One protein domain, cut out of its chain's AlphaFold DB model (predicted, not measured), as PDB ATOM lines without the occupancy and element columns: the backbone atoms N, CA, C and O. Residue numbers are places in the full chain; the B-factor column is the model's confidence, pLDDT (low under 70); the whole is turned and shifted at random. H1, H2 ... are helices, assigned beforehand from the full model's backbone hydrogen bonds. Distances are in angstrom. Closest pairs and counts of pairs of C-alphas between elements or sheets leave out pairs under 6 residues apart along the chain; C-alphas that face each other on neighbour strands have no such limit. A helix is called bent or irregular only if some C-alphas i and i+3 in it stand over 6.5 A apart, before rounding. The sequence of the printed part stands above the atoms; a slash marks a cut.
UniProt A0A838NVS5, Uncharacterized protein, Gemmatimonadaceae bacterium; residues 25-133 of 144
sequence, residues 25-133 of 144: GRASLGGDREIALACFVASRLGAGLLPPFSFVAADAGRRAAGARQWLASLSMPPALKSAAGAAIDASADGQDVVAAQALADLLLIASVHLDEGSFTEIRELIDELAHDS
ATOM      1  N   GLY A  25     -17.444  33.465  48.826       93.25
ATOM      2  CA  GLY A  25     -16.577  33.435  50.009       93.25
ATOM      3  C   GLY A  25     -17.132  32.608  51.174       93.25
ATOM      4  O   GLY A  25     -16.356  31.998  51.914       93.25
ATOM      5  N   ARG A  26     -18.461  32.563  51.335       93.62
ATOM      6  CA  ARG A  26     -19.140  31.827  52.418       93.62
ATOM      7  C   ARG A  26     -19.511  30.392  52.045       93.62
ATOM      8  O   ARG A  26     -19.670  29.575  52.947       93.62
ATOM      9  N   ALA A  27     -19.653  30.084  50.758       90.94
ATOM     10  CA  ALA A  27     -19.978  28.743  50.282       90.94
ATOM     11  C   ALA A  27     -18.914  27.724  50.718       90.94
ATOM     12  O   ALA A  27     -17.720  28.033  50.738       90.94
ATOM     13  N   SER A  28     -19.325  26.501  51.050       86.19
ATOM     14  CA  SER A  28     -18.404  25.413  51.399       86.19
ATOM     15  C   SER A  28     -17.436  25.108  50.255       86.19
ATOM     16  O   SER A  28     -17.777  25.257  49.083       86.19
ATOM     17  N   LEU A  29     -16.215  24.676  50.583       83.81
ATOM     18  CA  LEU A  29     -15.262  24.202  49.574       83.81
ATOM     19  C   LEU A  29     -15.874  23.033  48.781       83.81
ATOM     20  O   LEU A  29     -16.399  22.098  49.382       83.81
ATOM     21  N   GLY A  30     -15.790  23.096  47.448       81.88
ATOM     22  CA  GLY A  30     -16.388  22.125  46.527       81.88
ATOM     23  C   GLY A  30     -17.354  22.775  45.530       81.88
ATOM     24  O   GLY A  30     -17.246  23.968  45.242       81.88
ATOM     25  N   GLY A  31     -18.300  21.978  45.020       85.44
ATOM     26  CA  GLY A  31     -19.142  22.312  43.863       85.44
ATOM     27  C   GLY A  31     -19.820  23.685  43.925       85.44
ATOM     28  O   GLY A  31     -19.623  24.486  43.019       85.44
ATOM     29  N   ASP A  32     -20.557  24.003  44.994       91.00
ATOM     30  CA  ASP A  32     -21.315  25.266  45.075       91.00
ATOM     31  C   ASP A  32     -20.413  26.507  45.034       91.00
ATOM     32  O   ASP A  32     -20.710  27.480  44.339       91.00
ATOM     33  N   ARG A  33     -19.265  26.466  45.726       94.69
ATOM     34  CA  ARG A  33     -18.279  27.553  45.679       94.69
ATOM     35  C   ARG A  33     -17.693  27.703  44.280       94.69
ATOM     36  O   ARG A  33     -17.540  28.824  43.804       94.69
ATOM     37  N   GLU A  34     -17.348  26.600  43.625       95.81
ATOM     38  CA  GLU A  34     -16.778  26.626  42.276       95.81
ATOM     39  C   GLU A  34     -17.776  27.166  41.246       95.81
ATOM     40  O   GLU A  34     -17.394  27.956  40.383       95.81
ATOM     41  N   ILE A  35     -19.058  26.818  41.380       96.38
ATOM     42  CA  ILE A  35     -20.142  27.341  40.539       96.38
ATOM     43  C   ILE A  35     -20.313  28.848  40.764       96.38
ATOM     44  O   ILE A  35     -20.337  29.609  39.794       96.38
ATOM     45  N   ALA A  36     -20.363  29.302  42.021       96.44
ATOM     46  CA  ALA A  36     -20.461  30.724  42.345       96.44
ATOM     47  C   ALA A  36     -19.252  31.519  41.817       96.44
ATOM     48  O   ALA A  36     -19.416  32.601  41.253       96.44
ATOM     49  N   LEU A  37     -18.038  30.968  41.930       96.88
ATOM     50  CA  LEU A  37     -16.830  31.574  41.367       96.88
ATOM     51  C   LEU A  37     -16.869  31.626  39.838       96.88
ATOM     52  O   LEU A  37     -16.472  32.639  39.262       96.88
ATOM     53  N   ALA A  38     -17.346  30.574  39.171       97.69
ATOM     54  CA  ALA A  38     -17.490  30.566  37.717       97.69
ATOM     55  C   ALA A  38     -18.474  31.652  37.254       97.69
ATOM     56  O   ALA A  38     -18.153  32.419  36.346       97.69
ATOM     57  N   CYS A  39     -19.614  31.787  37.940       98.06
ATOM     58  CA  CYS A  39     -20.582  32.856  37.692       98.06
ATOM     59  C   CYS A  39     -19.967  34.241  37.933       98.06
ATOM     60  O   CYS A  39     -20.157  35.147  37.122       98.06
ATOM     61  N   PHE A  40     -19.182  34.404  39.004       97.81
ATOM     62  CA  PHE A  40     -18.484  35.654  39.310       97.81
ATOM     63  C   PHE A  40     -17.495  36.050  38.217       97.81
ATOM     64  O   PHE A  40     -17.489  37.199  37.779       97.81
ATOM     65  N   VAL A  41     -16.666  35.111  37.754       97.88
ATOM     66  CA  VAL A  41     -15.674  35.380  36.706       97.88
ATOM     67  C   VAL A  41     -16.354  35.694  35.376       97.88
ATOM     68  O   VAL A  41     -16.007  36.705  34.768       97.88
ATOM     69  N   ALA A  42     -17.344  34.901  34.958       97.88
ATOM     70  CA  ALA A  42     -18.095  35.153  33.727       97.88
ATOM     71  C   ALA A  42     -18.786  36.527  33.755       97.88
ATOM     72  O   ALA A  42     -18.605  37.330  32.843       97.88
ATOM     73  N   SER A  43     -19.481  36.851  34.850       97.62
ATOM     74  CA  SER A  43     -20.158  38.147  35.018       97.62
ATOM     75  C   SER A  43     -19.170  39.310  35.049       97.62
ATOM     76  O   SER A  43     -19.425  40.369  34.484       97.62
ATOM     77  N   ARG A  44     -17.998  39.125  35.668       96.19
ATOM     78  CA  ARG A  44     -16.948  40.149  35.685       96.19
ATOM     79  C   ARG A  44     -16.377  40.412  34.294       96.19
ATOM     80  O   ARG A  44     -16.012  41.552  34.017       96.19
ATOM     81  N   LEU A  45     -16.265  39.387  33.452       96.44
ATOM     82  CA  LEU A  45     -15.826  39.569  32.073       96.44
ATOM     83  C   LEU A  45     -16.909  40.236  31.223       96.44
ATOM     84  O   LEU A  45     -16.591  41.194  30.529       96.44
ATOM     85  N   GLY A  46     -18.172  39.822  31.364       95.94
ATOM     86  CA  GLY A  46     -19.307  40.487  30.715       95.94
ATOM     87  C   GLY A  46     -19.435  41.962  31.110       95.94
ATOM     88  O   GLY A  46     -19.597  42.818  30.253       95.94
ATOM     89  N   ALA A  47     -19.242  42.302  32.387       95.31
ATOM     90  CA  ALA A  47     -19.208  43.698  32.838       95.31
ATOM     91  C   ALA A  47     -18.058  44.514  32.234       95.31
ATOM     92  O   ALA A  47     -18.128  45.737  32.208       95.31
ATOM     93  N   GLY A  48     -17.002  43.853  31.759       94.50
ATOM     94  CA  GLY A  48     -15.919  44.489  31.020       94.50
ATOM     95  C   GLY A  48     -16.275  44.845  29.578       94.50
ATOM     96  O   GLY A  48     -15.411  45.347  28.870       94.50
ATOM     97  N   LEU A  49     -17.504  44.600  29.128       93.31
ATOM     98  CA  LEU A  49     -18.021  45.153  27.877       93.31
ATOM     99  C   LEU A  49     -18.615  46.554  28.079       93.31
ATOM    100  O   LEU A  49     -18.554  47.387  27.181       93.31
ATOM    101  N   LEU A  50     -19.093  46.848  29.290       91.88
ATOM    102  CA  LEU A  50     -19.806  48.082  29.596       91.88
ATOM    103  C   LEU A  50     -18.858  49.231  29.993       91.88
ATOM    104  O   LEU A  50     -17.840  49.017  30.670       91.88
ATOM    105  N   PRO A  51     -19.196  50.487  29.650       88.31
ATOM    106  CA  PRO A  51     -18.518  51.655  30.200       88.31
ATOM    107  C   PRO A  51     -18.744  51.769  31.726       88.31
ATOM    108  O   PRO A  51     -19.728  51.262  32.260       88.31
ATOM    109  N   PRO A  52     -17.856  52.450  32.479       84.44
ATOM    110  CA  PRO A  52     -16.675  53.188  32.027       84.44
ATOM    111  C   PRO A  52     -15.387  52.347  31.998       84.44
ATOM    112  O   PRO A  52     -14.322  52.881  31.698       84.44
ATOM    113  N   PHE A  53     -15.455  51.060  32.351       84.56
ATOM    114  CA  PHE A  53     -14.286  50.186  32.508       84.56
ATOM    115  C   PHE A  53     -14.244  49.075  31.456       84.56
ATOM    116  O   PHE A  53     -13.823  47.954  31.760       84.56
ATOM    117  N   SER A  54     -14.679  49.387  30.234       90.06
ATOM    118  CA  SER A  54     -14.671  48.424  29.144       90.06
ATOM    119  C   SER A  54     -13.243  48.010  28.780       90.06
ATOM    120  O   SER A  54     -12.281  48.780  28.882       90.06
ATOM    121  N   PHE A  55     -13.076  46.748  28.404       89.50
ATOM    122  CA  PHE A  55     -11.791  46.195  28.021       89.50
ATOM    123  C   PHE A  55     -11.429  46.604  26.597       89.50
ATOM    124  O   PHE A  55     -12.261  46.641  25.695       89.50
ATOM    125  N   VAL A  56     -10.134  46.804  26.363       90.56
ATOM    126  CA  VAL A  56      -9.601  46.773  25.001       90.56
ATOM    127  C   VAL A  56      -9.741  45.341  24.473       90.56
ATOM    128  O   VAL A  56      -9.451  44.393  25.202       90.56
ATOM    129  N   ALA A  57     -10.130  45.159  23.209       87.31
ATOM    130  CA  ALA A  57     -10.408  43.835  22.631       87.31
ATOM    131  C   ALA A  57      -9.275  42.807  22.850       87.31
ATOM    132  O   ALA A  57      -9.518  41.661  23.225       87.31
ATOM    133  N   ALA A  58      -8.012  43.226  22.706       89.62
ATOM    134  CA  ALA A  58      -6.857  42.363  22.966       89.62
ATOM    135  C   ALA A  58      -6.763  41.902  24.437       89.62
ATOM    136  O   ALA A  58      -6.303  40.794  24.720       89.62
ATOM    137  N   ASP A  59      -7.202  42.731  25.386       93.69
ATOM    138  CA  ASP A  59      -7.259  42.379  26.805       93.69
ATOM    139  C   ASP A  59      -8.439  41.462  27.110       93.69
ATOM    140  O   ASP A  59      -8.272  40.525  27.893       93.69
ATOM    141  N   ALA A  60      -9.593  41.687  26.475       93.44
ATOM    142  CA  ALA A  60     -10.764  40.824  26.603       93.44
ATOM    143  C   ALA A  60     -10.421  39.379  26.205       93.44
ATOM    144  O   ALA A  60     -10.581  38.466  27.015       93.44
ATOM    145  N   GLY A  61      -9.806  39.185  25.031       95.06
ATOM    146  CA  GLY A  61      -9.373  37.864  24.563       95.06
ATOM    147  C   GLY A  61      -8.357  37.185  25.492       95.06
ATOM    148  O   GLY A  61      -8.507  36.011  25.831       95.06
ATOM    149  N   ARG A  62      -7.347  37.922  25.984       96.19
ATOM    150  CA  ARG A  62      -6.364  37.374  26.944       96.19
ATOM    151  C   ARG A  62      -7.010  36.958  28.264       96.19
ATOM    152  O   ARG A  62      -6.664  35.914  28.818       96.19
ATOM    153  N   ARG A  63      -7.937  37.770  28.777       96.44
ATOM    154  CA  ARG A  63      -8.659  37.487  30.023       96.44
ATOM    155  C   ARG A  63      -9.583  36.284  29.869       96.44
ATOM    156  O   ARG A  63      -9.572  35.427  30.749       96.44
ATOM    157  N   ALA A  64     -10.313  36.193  28.760       96.94
ATOM    158  CA  ALA A  64     -11.173  35.057  28.458       96.94
ATOM    159  C   ALA A  64     -10.369  33.755  28.336       96.94
ATOM    160  O   ALA A  64     -10.707  32.772  28.989       96.94
ATOM    161  N   ALA A  65      -9.238  33.763  27.623       96.94
ATOM    162  CA  ALA A  65      -8.359  32.596  27.519       96.94
ATOM    163  C   ALA A  65      -7.844  32.122  28.893       96.94
ATOM    164  O   ALA A  65      -7.908  30.930  29.212       96.94
ATOM    165  N   GLY A  66      -7.391  33.052  29.742       97.88
ATOM    166  CA  GLY A  66      -6.973  32.736  31.111       97.88
ATOM    167  C   GLY A  66      -8.122  32.190  31.967       97.88
ATOM    168  O   GLY A  66      -7.955  31.195  32.674       97.88
ATOM    169  N   ALA A  67      -9.311  32.789  31.860       98.00
ATOM    170  CA  ALA A  67     -10.509  32.320  32.549       98.00
ATOM    171  C   ALA A  67     -10.943  30.927  32.067       98.00
ATOM    172  O   ALA A  67     -11.338  30.100  32.885       98.00
ATOM    173  N   ARG A  68     -10.802  30.621  30.773       97.44
ATOM    174  CA  ARG A  68     -11.100  29.305  30.196       97.44
ATOM    175  C   ARG A  68     -10.174  28.224  30.740       97.44
ATOM    176  O   ARG A  68     -10.644  27.152  31.124       97.44
ATOM    177  N   GLN A  69      -8.875  28.515  30.812       97.88
ATOM    178  CA  GLN A  69      -7.884  27.608  31.390       97.88
ATOM    179  C   GLN A  69      -8.166  27.351  32.876       97.88
ATOM    180  O   GLN A  69      -8.148  26.203  33.319       97.88
ATOM    181  N   TRP A  70      -8.477  28.401  33.637       97.50
ATOM    182  CA  TRP A  70      -8.873  28.272  35.038       97.50
ATOM    183  C   TRP A  70     -10.161  27.450  35.200       97.50
ATOM    184  O   TRP A  70     -10.184  26.495  35.974       97.50
ATOM    185  N   LEU A  71     -11.204  27.738  34.417       97.25
ATOM    186  CA  LEU A  71     -12.482  27.020  34.441       97.25
ATOM    187  C   LEU A  71     -12.317  25.518  34.157       97.25
ATOM    188  O   LEU A  71     -13.005  24.686  34.753       97.25
ATOM    189  N   ALA A  72     -11.387  25.149  33.270       96.38
ATOM    190  CA  ALA A  72     -11.090  23.750  32.978       96.38
ATOM    191  C   ALA A  72     -10.631  22.984  34.231       96.38
ATOM    192  O   ALA A  72     -10.988  21.812  34.373       96.38
ATOM    193  N   SER A  73      -9.935  23.656  35.155       95.50
ATOM    194  CA  SER A  73      -9.414  23.062  36.394       95.50
ATOM    195  C   SER A  73     -10.455  22.850  37.504       95.50
ATOM    196  O   SER A  73     -10.170  22.125  38.452       95.50
ATOM    197  N   LEU A  74     -11.653  23.440  37.401       93.88
ATOM    198  CA  LEU A  74     -12.695  23.329  38.435       93.88
ATOM    199  C   LEU A  74     -13.435  21.984  38.387       93.88
ATOM    200  O   LEU A  74     -13.674  21.434  37.310       93.88
ATOM    201  N   SER A  75     -13.876  21.476  39.533       90.56
ATOM    202  CA  SER A  75     -14.645  20.232  39.664       90.56
ATOM    203  C   SER A  75     -16.155  20.503  39.710       90.56
ATOM    204  O   SER A  75     -16.824  20.279  40.715       90.56
ATOM    205  N   MET A  76     -16.714  20.947  38.583       92.06
ATOM    206  CA  MET A  76     -18.130  21.326  38.476       92.06
ATOM    207  C   MET A  76     -18.918  20.451  37.481       92.06
ATOM    208  O   MET A  76     -18.314  19.842  36.588       92.06
ATOM    209  N   PRO A  77     -20.263  20.421  37.571       94.69
ATOM    210  CA  PRO A  77     -21.105  19.708  36.613       94.69
ATOM    211  C   PRO A  77     -20.833  20.127  35.153       94.69
ATOM    212  O   PRO A  77     -20.710  21.328  34.882       94.69
ATOM    213  N   PRO A  78     -20.780  19.186  34.185       95.31
ATOM    214  CA  PRO A  78     -20.408  19.488  32.799       95.31
ATOM    215  C   PRO A  78     -21.280  20.552  32.123       95.31
ATOM    216  O   PRO A  78     -20.754  21.401  31.408       95.31
ATOM    217  N   ALA A  79     -22.593  20.543  32.382       96.12
ATOM    218  CA  ALA A  79     -23.527  21.518  31.816       96.12
ATOM    219  C   ALA A  79     -23.199  22.953  32.264       96.12
ATOM    220  O   ALA A  79     -23.083  23.850  31.432       96.12
ATOM    221  N   LEU A  80     -22.948  23.149  33.564       96.81
ATOM    222  CA  LEU A  80     -22.532  24.441  34.111       96.81
ATOM    223  C   LEU A  80     -21.162  24.860  33.577       96.81
ATOM    224  O   LEU A  80     -20.979  26.020  33.220       96.81
ATOM    225  N   LYS A  81     -20.204  23.925  33.478       97.12
ATOM    226  CA  LYS A  81     -18.878  24.225  32.913       97.12
ATOM    227  C   LYS A  81     -18.984  24.686  31.459       97.12
ATOM    228  O   LYS A  81     -18.278  25.606  31.054       97.12
ATOM    229  N   SER A  82     -19.858  24.054  30.678       97.75
ATOM    230  CA  SER A  82     -20.108  24.426  29.285       97.75
ATOM    231  C   SER A  82     -20.739  25.814  29.177       97.75
ATOM    232  O   SER A  82     -20.231  26.645  28.429       97.75
ATOM    233  N   ALA A  83     -21.792  26.089  29.955       98.12
ATOM    234  CA  ALA A  83     -22.469  27.387  29.954       98.12
ATOM    235  C   ALA A  83     -21.544  28.526  30.416       98.12
ATOM    236  O   ALA A  83     -21.475  29.571  29.775       98.12
ATOM    237  N   ALA A  84     -20.753  28.302  31.472       98.00
ATOM    238  CA  ALA A  84     -19.767  29.276  31.934       98.00
ATOM    239  C   ALA A  84     -18.680  29.531  30.880       98.00
ATOM    240  O   ALA A  84     -18.272  30.671  30.688       98.00
ATOM    241  N   GLY A  85     -18.240  28.486  30.172       98.00
ATOM    242  CA  GLY A  85     -17.325  28.619  29.041       98.00
ATOM    243  C   GLY A  85     -17.907  29.493  27.933       98.00
ATOM    244  O   GLY A  85     -17.249  30.435  27.516       98.00
ATOM    245  N   ALA A  86     -19.156  29.243  27.531       98.06
ATOM    246  CA  ALA A  86     -19.835  30.034  26.506       98.06
ATOM    247  C   ALA A  86     -19.974  31.516  26.898       98.06
ATOM    248  O   ALA A  86     -19.714  32.386  26.075       98.06
ATOM    249  N   ALA A  87     -20.314  31.812  28.157       97.81
ATOM    250  CA  ALA A  87     -20.385  33.189  28.651       97.81
ATOM    251  C   ALA A  87     -19.011  33.885  28.669       97.81
ATOM    252  O   ALA A  87     -18.902  35.060  28.317       97.81
ATOM    253  N   ILE A  88     -17.951  33.160  29.046       97.81
ATOM    254  CA  ILE A  88     -16.570  33.663  28.991       97.81
ATOM    255  C   ILE A  88     -16.166  33.956  27.543       97.81
ATOM    256  O   ILE A  88     -15.635  35.030  27.271       97.81
ATOM    257  N   ASP A  89     -16.432  33.033  26.624       96.44
ATOM    258  CA  ASP A  89     -16.044  33.174  25.220       96.44
ATOM    259  C   ASP A  89     -16.818  34.336  24.560       96.44
ATOM    260  O   ASP A  89     -16.207  35.207  23.946       96.44
ATOM    261  N   ALA A  90     -18.127  34.457  24.812       96.12
ATOM    262  CA  ALA A  90     -18.948  35.567  24.316       96.12
ATOM    263  C   ALA A  90     -18.460  36.949  24.791       96.12
ATOM    264  O   ALA A  90     -18.548  37.932  24.057       96.12
ATOM    265  N   SER A  91     -17.899  37.032  26.003       94.06
ATOM    266  CA  SER A  91     -17.322  38.280  26.523       94.06
ATOM    267  C   SER A  91     -16.012  38.697  25.835       94.06
ATOM    268  O   SER A  91     -15.600  39.850  25.952       94.06
ATOM    269  N   ALA A  92     -15.346  37.788  25.117       93.62
ATOM    270  CA  ALA A  92     -14.137  38.099  24.354       93.62
ATOM    271  C   ALA A  92     -14.448  38.775  23.012       93.62
ATOM    272  O   ALA A  92     -13.667  39.607  22.552       93.62
ATOM    273  N   ASP A  93     -15.586  38.423  22.409       87.75
ATOM    274  CA  ASP A  93     -15.972  38.840  21.058       87.75
ATOM    275  C   ASP A  93     -16.526  40.273  20.992       87.75
ATOM    276  O   ASP A  93     -16.724  40.811  19.903       87.75
ATOM    277  N   GLY A  94     -16.760  40.910  22.145       81.88
ATOM    278  CA  GLY A  94     -17.203  42.305  22.223       81.88
ATOM    279  C   GLY A  94     -18.656  42.535  21.798       81.88
ATOM    280  O   GLY A  94     -19.001  43.651  21.424       81.88
ATOM    281  N   GLN A  95     -19.486  41.488  21.788       88.81
ATOM    282  CA  GLN A  95     -20.892  41.567  21.386       88.81
ATOM    283  C   GLN A  95     -21.809  41.482  22.607       88.81
ATOM    284  O   GLN A  95     -22.085  40.389  23.107       88.81
ATOM    285  N   ASP A  96     -22.320  42.629  23.051       93.38
ATOM    286  CA  ASP A  96     -23.064  42.749  24.312       93.38
ATOM    287  C   ASP A  96     -24.309  41.858  24.349       93.38
ATOM    288  O   ASP A  96     -24.519  41.140  25.322       93.38
ATOM    289  N   VAL A  97     -25.085  41.812  23.259       94.38
ATOM    290  CA  VAL A  97     -26.286  40.960  23.156       94.38
ATOM    291  C   VAL A  97     -25.944  39.473  23.289       94.38
ATOM    292  O   VAL A  97     -26.652  38.726  23.963       94.38
ATOM    293  N   VAL A  98     -24.853  39.028  22.660       95.69
ATOM    294  CA  VAL A  98     -24.430  37.620  22.707       95.69
ATOM    295  C   VAL A  98     -23.930  37.269  24.106       95.69
ATOM    296  O   VAL A  98     -24.279  36.216  24.641       95.69
ATOM    297  N   ALA A  99     -23.173  38.172  24.735       96.56
ATOM    298  CA  ALA A  99     -22.735  38.018  26.116       96.56
ATOM    299  C   ALA A  99     -23.918  38.004  27.099       96.56
ATOM    300  O   ALA A  99     -23.949  37.160  27.995       96.56
ATOM    301  N   ALA A 100     -24.914  38.875  26.907       97.69
ATOM    302  CA  ALA A 100     -26.138  38.912  27.703       97.69
ATOM    303  C   ALA A 100     -26.893  37.580  27.625       97.69
ATOM    304  O   ALA A 100     -27.246  37.012  28.658       97.69
ATOM    305  N   GLN A 101     -27.077  37.041  26.414       97.88
ATOM    306  CA  GLN A 101     -27.754  35.758  26.223       97.88
ATOM    307  C   GLN A 101     -26.981  34.604  26.873       97.88
ATOM    308  O   GLN A 101     -27.562  33.812  27.610       97.88
ATOM    309  N   ALA A 102     -25.664  34.530  26.664       98.12
ATOM    310  CA  ALA A 102     -24.844  33.475  27.256       98.12
ATOM    311  C   ALA A 102     -24.826  33.542  28.798       98.12
ATOM    312  O   ALA A 102     -24.827  32.508  29.471       98.12
ATOM    313  N   LEU A 103     -24.850  34.750  29.375       98.31
ATOM    314  CA  LEU A 103     -24.996  34.951  30.818       98.31
ATOM    315  C   LEU A 103     -26.392  34.571  31.324       98.31
ATOM    316  O   LEU A 103     -26.489  34.000  32.408       98.31
ATOM    317  N   ALA A 104     -27.453  34.841  30.561       98.31
ATOM    318  CA  ALA A 104     -28.811  34.425  30.907       98.31
ATOM    319  C   ALA A 104     -28.944  32.896  30.947       98.31
ATOM    320  O   ALA A 104     -29.501  32.348  31.901       98.31
ATOM    321  N   ASP A 105     -28.356  32.204  29.969       98.44
ATOM    322  CA  ASP A 105     -28.326  30.742  29.924       98.44
ATOM    323  C   ASP A 105     -27.548  30.167  31.119       98.44
ATOM    324  O   ASP A 105     -28.002  29.227  31.778       98.44
ATOM    325  N   LEU A 106     -26.396  30.762  31.454       98.44
ATOM    326  CA  LEU A 106     -25.638  30.396  32.651       98.44
ATOM    327  C   LEU A 106     -26.455  30.622  33.930       98.44
ATOM    328  O   LEU A 106     -26.509  29.731  34.778       98.44
ATOM    329  N   LEU A 107     -27.095  31.786  34.069       98.25
ATOM    330  CA  LEU A 107     -27.887  32.153  35.243       98.25
ATOM    331  C   LEU A 107     -29.058  31.190  35.454       98.25
ATOM    332  O   LEU A 107     -29.310  30.773  36.584       98.25
ATOM    333  N   LEU A 108     -29.739  30.791  34.376       97.69
ATOM    334  CA  LEU A 108     -30.848  29.844  34.433       97.69
ATOM    335  C   LEU A 108     -30.412  28.510  35.055       97.69
ATOM    336  O   LEU A 108     -31.055  28.020  35.985       97.69
ATOM    337  N   ILE A 109     -29.292  27.955  34.586       97.00
ATOM    338  CA  ILE A 109     -28.770  26.663  35.058       97.00
ATOM    339  C   ILE A 109     -28.160  26.793  36.464       97.00
ATOM    340  O   ILE A 109     -28.286  25.884  37.282       97.00
ATOM    341  N   ALA A 110     -27.504  27.918  36.763       96.56
ATOM    342  CA  ALA A 110     -26.835  28.153  38.041       96.56
ATOM    343  C   ALA A 110     -27.777  28.613  39.162       96.56
ATOM    344  O   ALA A 110     -27.370  28.588  40.321       96.56
ATOM    345  N   SER A 111     -29.013  29.010  38.847       95.62
ATOM    346  CA  SER A 111     -29.970  29.625  39.781       95.62
ATOM    347  C   SER A 111     -30.138  28.864  41.100       95.62
ATOM    348  O   SER A 111     -30.151  29.477  42.162       95.62
ATOM    349  N   VAL A 112     -30.171  27.529  41.057       94.06
ATOM    350  CA  VAL A 112     -30.319  26.676  42.250       94.06
ATOM    351  C   VAL A 112     -29.114  26.716  43.201       94.06
ATOM    352  O   VAL A 112     -29.229  26.290  44.348       94.06
ATOM    353  N   HIS A 113     -27.969  27.227  42.743       93.88
ATOM    354  CA  HIS A 113     -26.722  27.348  43.504       93.88
ATOM    355  C   HIS A 113     -26.426  28.789  43.952       93.88
ATOM    356  O   HIS A 113     -25.391  29.037  44.578       93.88
ATOM    357  N   LEU A 114     -27.286  29.754  43.617       95.06
ATOM    358  CA  LEU A 114     -27.078  31.176  43.890       95.06
ATOM    359  C   LEU A 114     -28.042  31.677  44.965       95.06
ATOM    360  O   LEU A 114     -29.179  31.221  45.062       95.06
ATOM    361  N   ASP A 115     -27.586  32.634  45.775       95.00
ATOM    362  CA  ASP A 115     -28.490  33.401  46.629       95.00
ATOM    363  C   ASP A 115     -29.190  34.520  45.836       95.00
ATOM    364  O   ASP A 115     -28.772  34.898  44.738       95.00
ATOM    365  N   GLU A 116     -30.269  35.062  46.402       96.19
ATOM    366  CA  GLU A 116     -31.106  36.079  45.748       96.19
ATOM    367  C   GLU A 116     -30.311  37.332  45.340       96.19
ATOM    368  O   GLU A 116     -30.539  37.924  44.282       96.19
ATOM    369  N   GLY A 117     -29.342  37.730  46.171       96.81
ATOM    370  CA  GLY A 117     -28.484  38.880  45.893       96.81
ATOM    371  C   GLY A 117     -27.573  38.630  44.693       96.81
ATOM    372  O   GLY A 117     -27.493  39.468  43.799       96.81
ATOM    373  N   SER A 118     -26.932  37.462  44.647       97.19
ATOM    374  CA  SER A 118     -26.097  37.029  43.523       97.19
ATOM    375  C   SER A 118     -26.901  36.934  42.231       97.19
ATOM    376  O   SER A 118     -26.450  37.402  41.188       97.19
ATOM    377  N   PHE A 119     -28.103  36.354  42.302       97.75
ATOM    378  CA  PHE A 119     -29.008  36.240  41.162       97.75
ATOM    379  C   PHE A 119     -29.378  37.618  40.604       97.75
ATOM    380  O   PHE A 119     -29.273  37.857  39.401       97.75
ATOM    381  N   THR A 120     -29.752  38.548  41.487       97.94
ATOM    382  CA  THR A 120     -30.126  39.911  41.099       97.94
ATOM    383  C   THR A 120     -28.966  40.662  40.448       97.94
ATOM    384  O   THR A 120     -29.163  41.250  39.390       97.94
ATOM    385  N   GLU A 121     -27.753  40.591  41.006       97.81
ATOM    386  CA  GLU A 121     -26.576  41.277  40.445       97.81
ATOM    387  C   GLU A 121     -26.229  40.801  39.020       97.81
ATOM    388  O   GLU A 121     -25.827  41.601  38.171       97.81
ATOM    389  N   ILE A 122     -26.377  39.500  38.740       97.75
ATOM    390  CA  ILE A 122     -26.137  38.945  37.398       97.75
ATOM    391  C   ILE A 122     -27.265  39.353  36.446       97.75
ATOM    392  O   ILE A 122     -26.993  39.745  35.312       97.75
ATOM    393  N   ARG A 123     -28.522  39.314  36.902       98.12
ATOM    394  CA  ARG A 123     -29.673  39.744  36.099       98.12
ATOM    395  C   ARG A 123     -29.575  41.217  35.699       98.12
ATOM    396  O   ARG A 123     -29.780  41.532  34.537       98.12
ATOM    397  N   GLU A 124     -29.187  42.096  36.620       97.31
ATOM    398  CA  GLU A 124     -28.961  43.519  36.325       97.31
ATOM    399  C   GLU A 124     -27.875  43.721  35.257       97.31
ATOM    400  O   GLU A 124     -28.022  44.561  34.376       97.31
ATOM    401  N   LEU A 125     -26.796  42.928  35.288       97.00
ATOM    402  CA  LEU A 125     -25.790  42.943  34.223       97.00
ATOM    403  C   LEU A 125     -26.362  42.502  32.868       97.00
ATOM    404  O   LEU A 125     -26.054  43.132  31.861       97.00
ATOM    405  N   ILE A 126     -27.159  41.434  32.837       97.69
ATOM    406  CA  ILE A 126     -27.800  40.946  31.607       97.69
ATOM    407  C   ILE A 126     -28.706  42.032  31.019       97.69
ATOM    408  O   ILE A 126     -28.625  42.314  29.824       97.69
ATOM    409  N   ASP A 127     -29.518  42.669  31.864       96.75
ATOM    410  CA  ASP A 127     -30.439  43.730  31.462       96.75
ATOM    411  C   ASP A 127     -29.680  44.950  30.895       96.75
ATOM    412  O   ASP A 127     -30.092  45.504  29.875       96.75
ATOM    413  N   GLU A 128     -28.554  45.341  31.509       95.06
ATOM    414  CA  GLU A 128     -27.686  46.428  31.024       95.06
ATOM    415  C   GLU A 128     -27.033  46.098  29.672       95.06
ATOM    416  O   GLU A 128     -27.114  46.902  28.745       95.06
ATOM    417  N   LEU A 129     -26.437  44.907  29.527       94.81
ATOM    418  CA  LEU A 129     -25.803  44.467  28.275       94.81
ATOM    419  C   LEU A 129     -26.805  44.390  27.115       94.81
ATOM    420  O   LEU A 129     -26.478  44.731  25.980       94.81
ATOM    421  N   ALA A 130     -28.040  43.971  27.399       93.50
ATOM    422  CA  ALA A 130     -29.103  43.937  26.403       93.50
ATOM    423  C   ALA A 130     -29.562  45.345  25.971       93.50
ATOM    424  O   ALA A 130     -30.014  45.511  24.837       93.50
ATOM    425  N   HIS A 131     -29.453  46.353  26.846       85.56
ATOM    426  CA  HIS A 131     -29.862  47.732  26.551       85.56
ATOM    427  C   HIS A 131     -28.774  48.561  25.850       85.56
ATOM    428  O   HIS A 131     -29.112  49.302  24.923       85.56
ATOM    429  N   ASP A 132     -27.499  48.429  26.240       70.88
ATOM    430  CA  ASP A 132     -26.388  49.277  25.748       70.88
ATOM    431  C   ASP A 132     -26.175  49.164  24.226       70.88
ATOM    432  O   ASP A 132     -25.819  50.128  23.545       70.88
ATOM    433  N   SER A 133     -26.566  48.028  23.640       59.34
ATOM    434  CA  SER A 133     -26.593  47.817  22.184       59.34
ATOM    435  C   SER A 133     -27.481  48.812  21.413       59.34
ATOM    436  O   SER A 133     -27.386  48.900  20.188       59.34
TER     437      SER A 133
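What this domain is: This is residues 25 to 133 of the 144 residues of an uncharacterized protein of Gemmatimonadaceae bacterium (UniProt A0A838NVS5). Five helices stand side by side in an up-and-down bundle: H2, H3, H4 and H5 follow one another in an arc, and H1 fills the inside of that arc, touching each of the four. The arc is open on one side, where H2 and H5 stay apart and leave H1 uncovered. The printed part has 109 residues, of which 85 are in the five named helices, in the order H1 H2 H3 H4 H5; there is no named strand, and the class is all helix. It is compact, with a radius of gyration of the C-alphas of 12.9 A, and spans 35 by 28 by 22 A.

Where its parts are: Start at Gly 25 and pass residues 25 to 30 to find C-alpha 31 at (-19.142, 22.312, 43.863), where H1 begins; residues 31 to 49 run 27.9 A to C-alpha 49 at (-18.021, 45.153, 27.877). H2, residues 57 to 72, runs 22.6 A, and H3, residues 78 to 92, runs 21.4 A. H4, residues 96 to 113, measures 24.9 A; look near residue 107 for a kink of 37 degrees, and note that H4 is irregular, with C-alphas 109 and 112 7.4 A apart. H5, residues 116 to 132, runs 24.4 A and ends at C-alpha 132 at (-26.388, 49.277, 25.748).

How they stand to each other: Begin with H1, the hub. It touches H2 at a shallow tilt of 7 degrees, opposite ways; the closest C-alphas, of Ala 38 and Leu 71, are 7.0 A apart. H1 touches H3 at 17 degrees, a shallow tilt, the same way, with the C-alphas of Gly 46 and Ser 91 closest at 5.1 A. It touches H4 at a shallow tilt of 18 degrees, opposite ways, closest at the C-alphas of Asp 32 and His 113, 6.0 A. H1 touches H5 with residues 43 to 49 alone, the C-alphas of Ser 43 and Ile 122 being closest at 6.5 A. Now go on from H1 to the other helices: H2 and H3 form a hairpin, closest at the C-alphas of Gly 61 and Ala 92, 4.8 A. The hairpin of H3 and H4 is closest at the C-alphas of Ala 87 and Ala 102, 4.7 A, and that of H4 and H5 at those of Ala 100 and Ile 126, 4.7 A. H2 is apart from H4 and H5, and H3 is apart from H5. In H2 and H5 every O i to N i+4 pair is within hydrogen-bond range; in H1 14 of 15 are, in H3 10 of 11, in H4 12 of 14.

The domain as a whole: The two C-alphas farthest apart, of Leu 29 and Ser 133, are 37.9 A from each other. The printed part has no cut. The links H2 to H3, H3 to H4 and H4 to H5 are tight, and H1 to H2 is short; no link is long. The mean pLDDT of the printed part is 94.2, and one residue, Ser 133, is under 70.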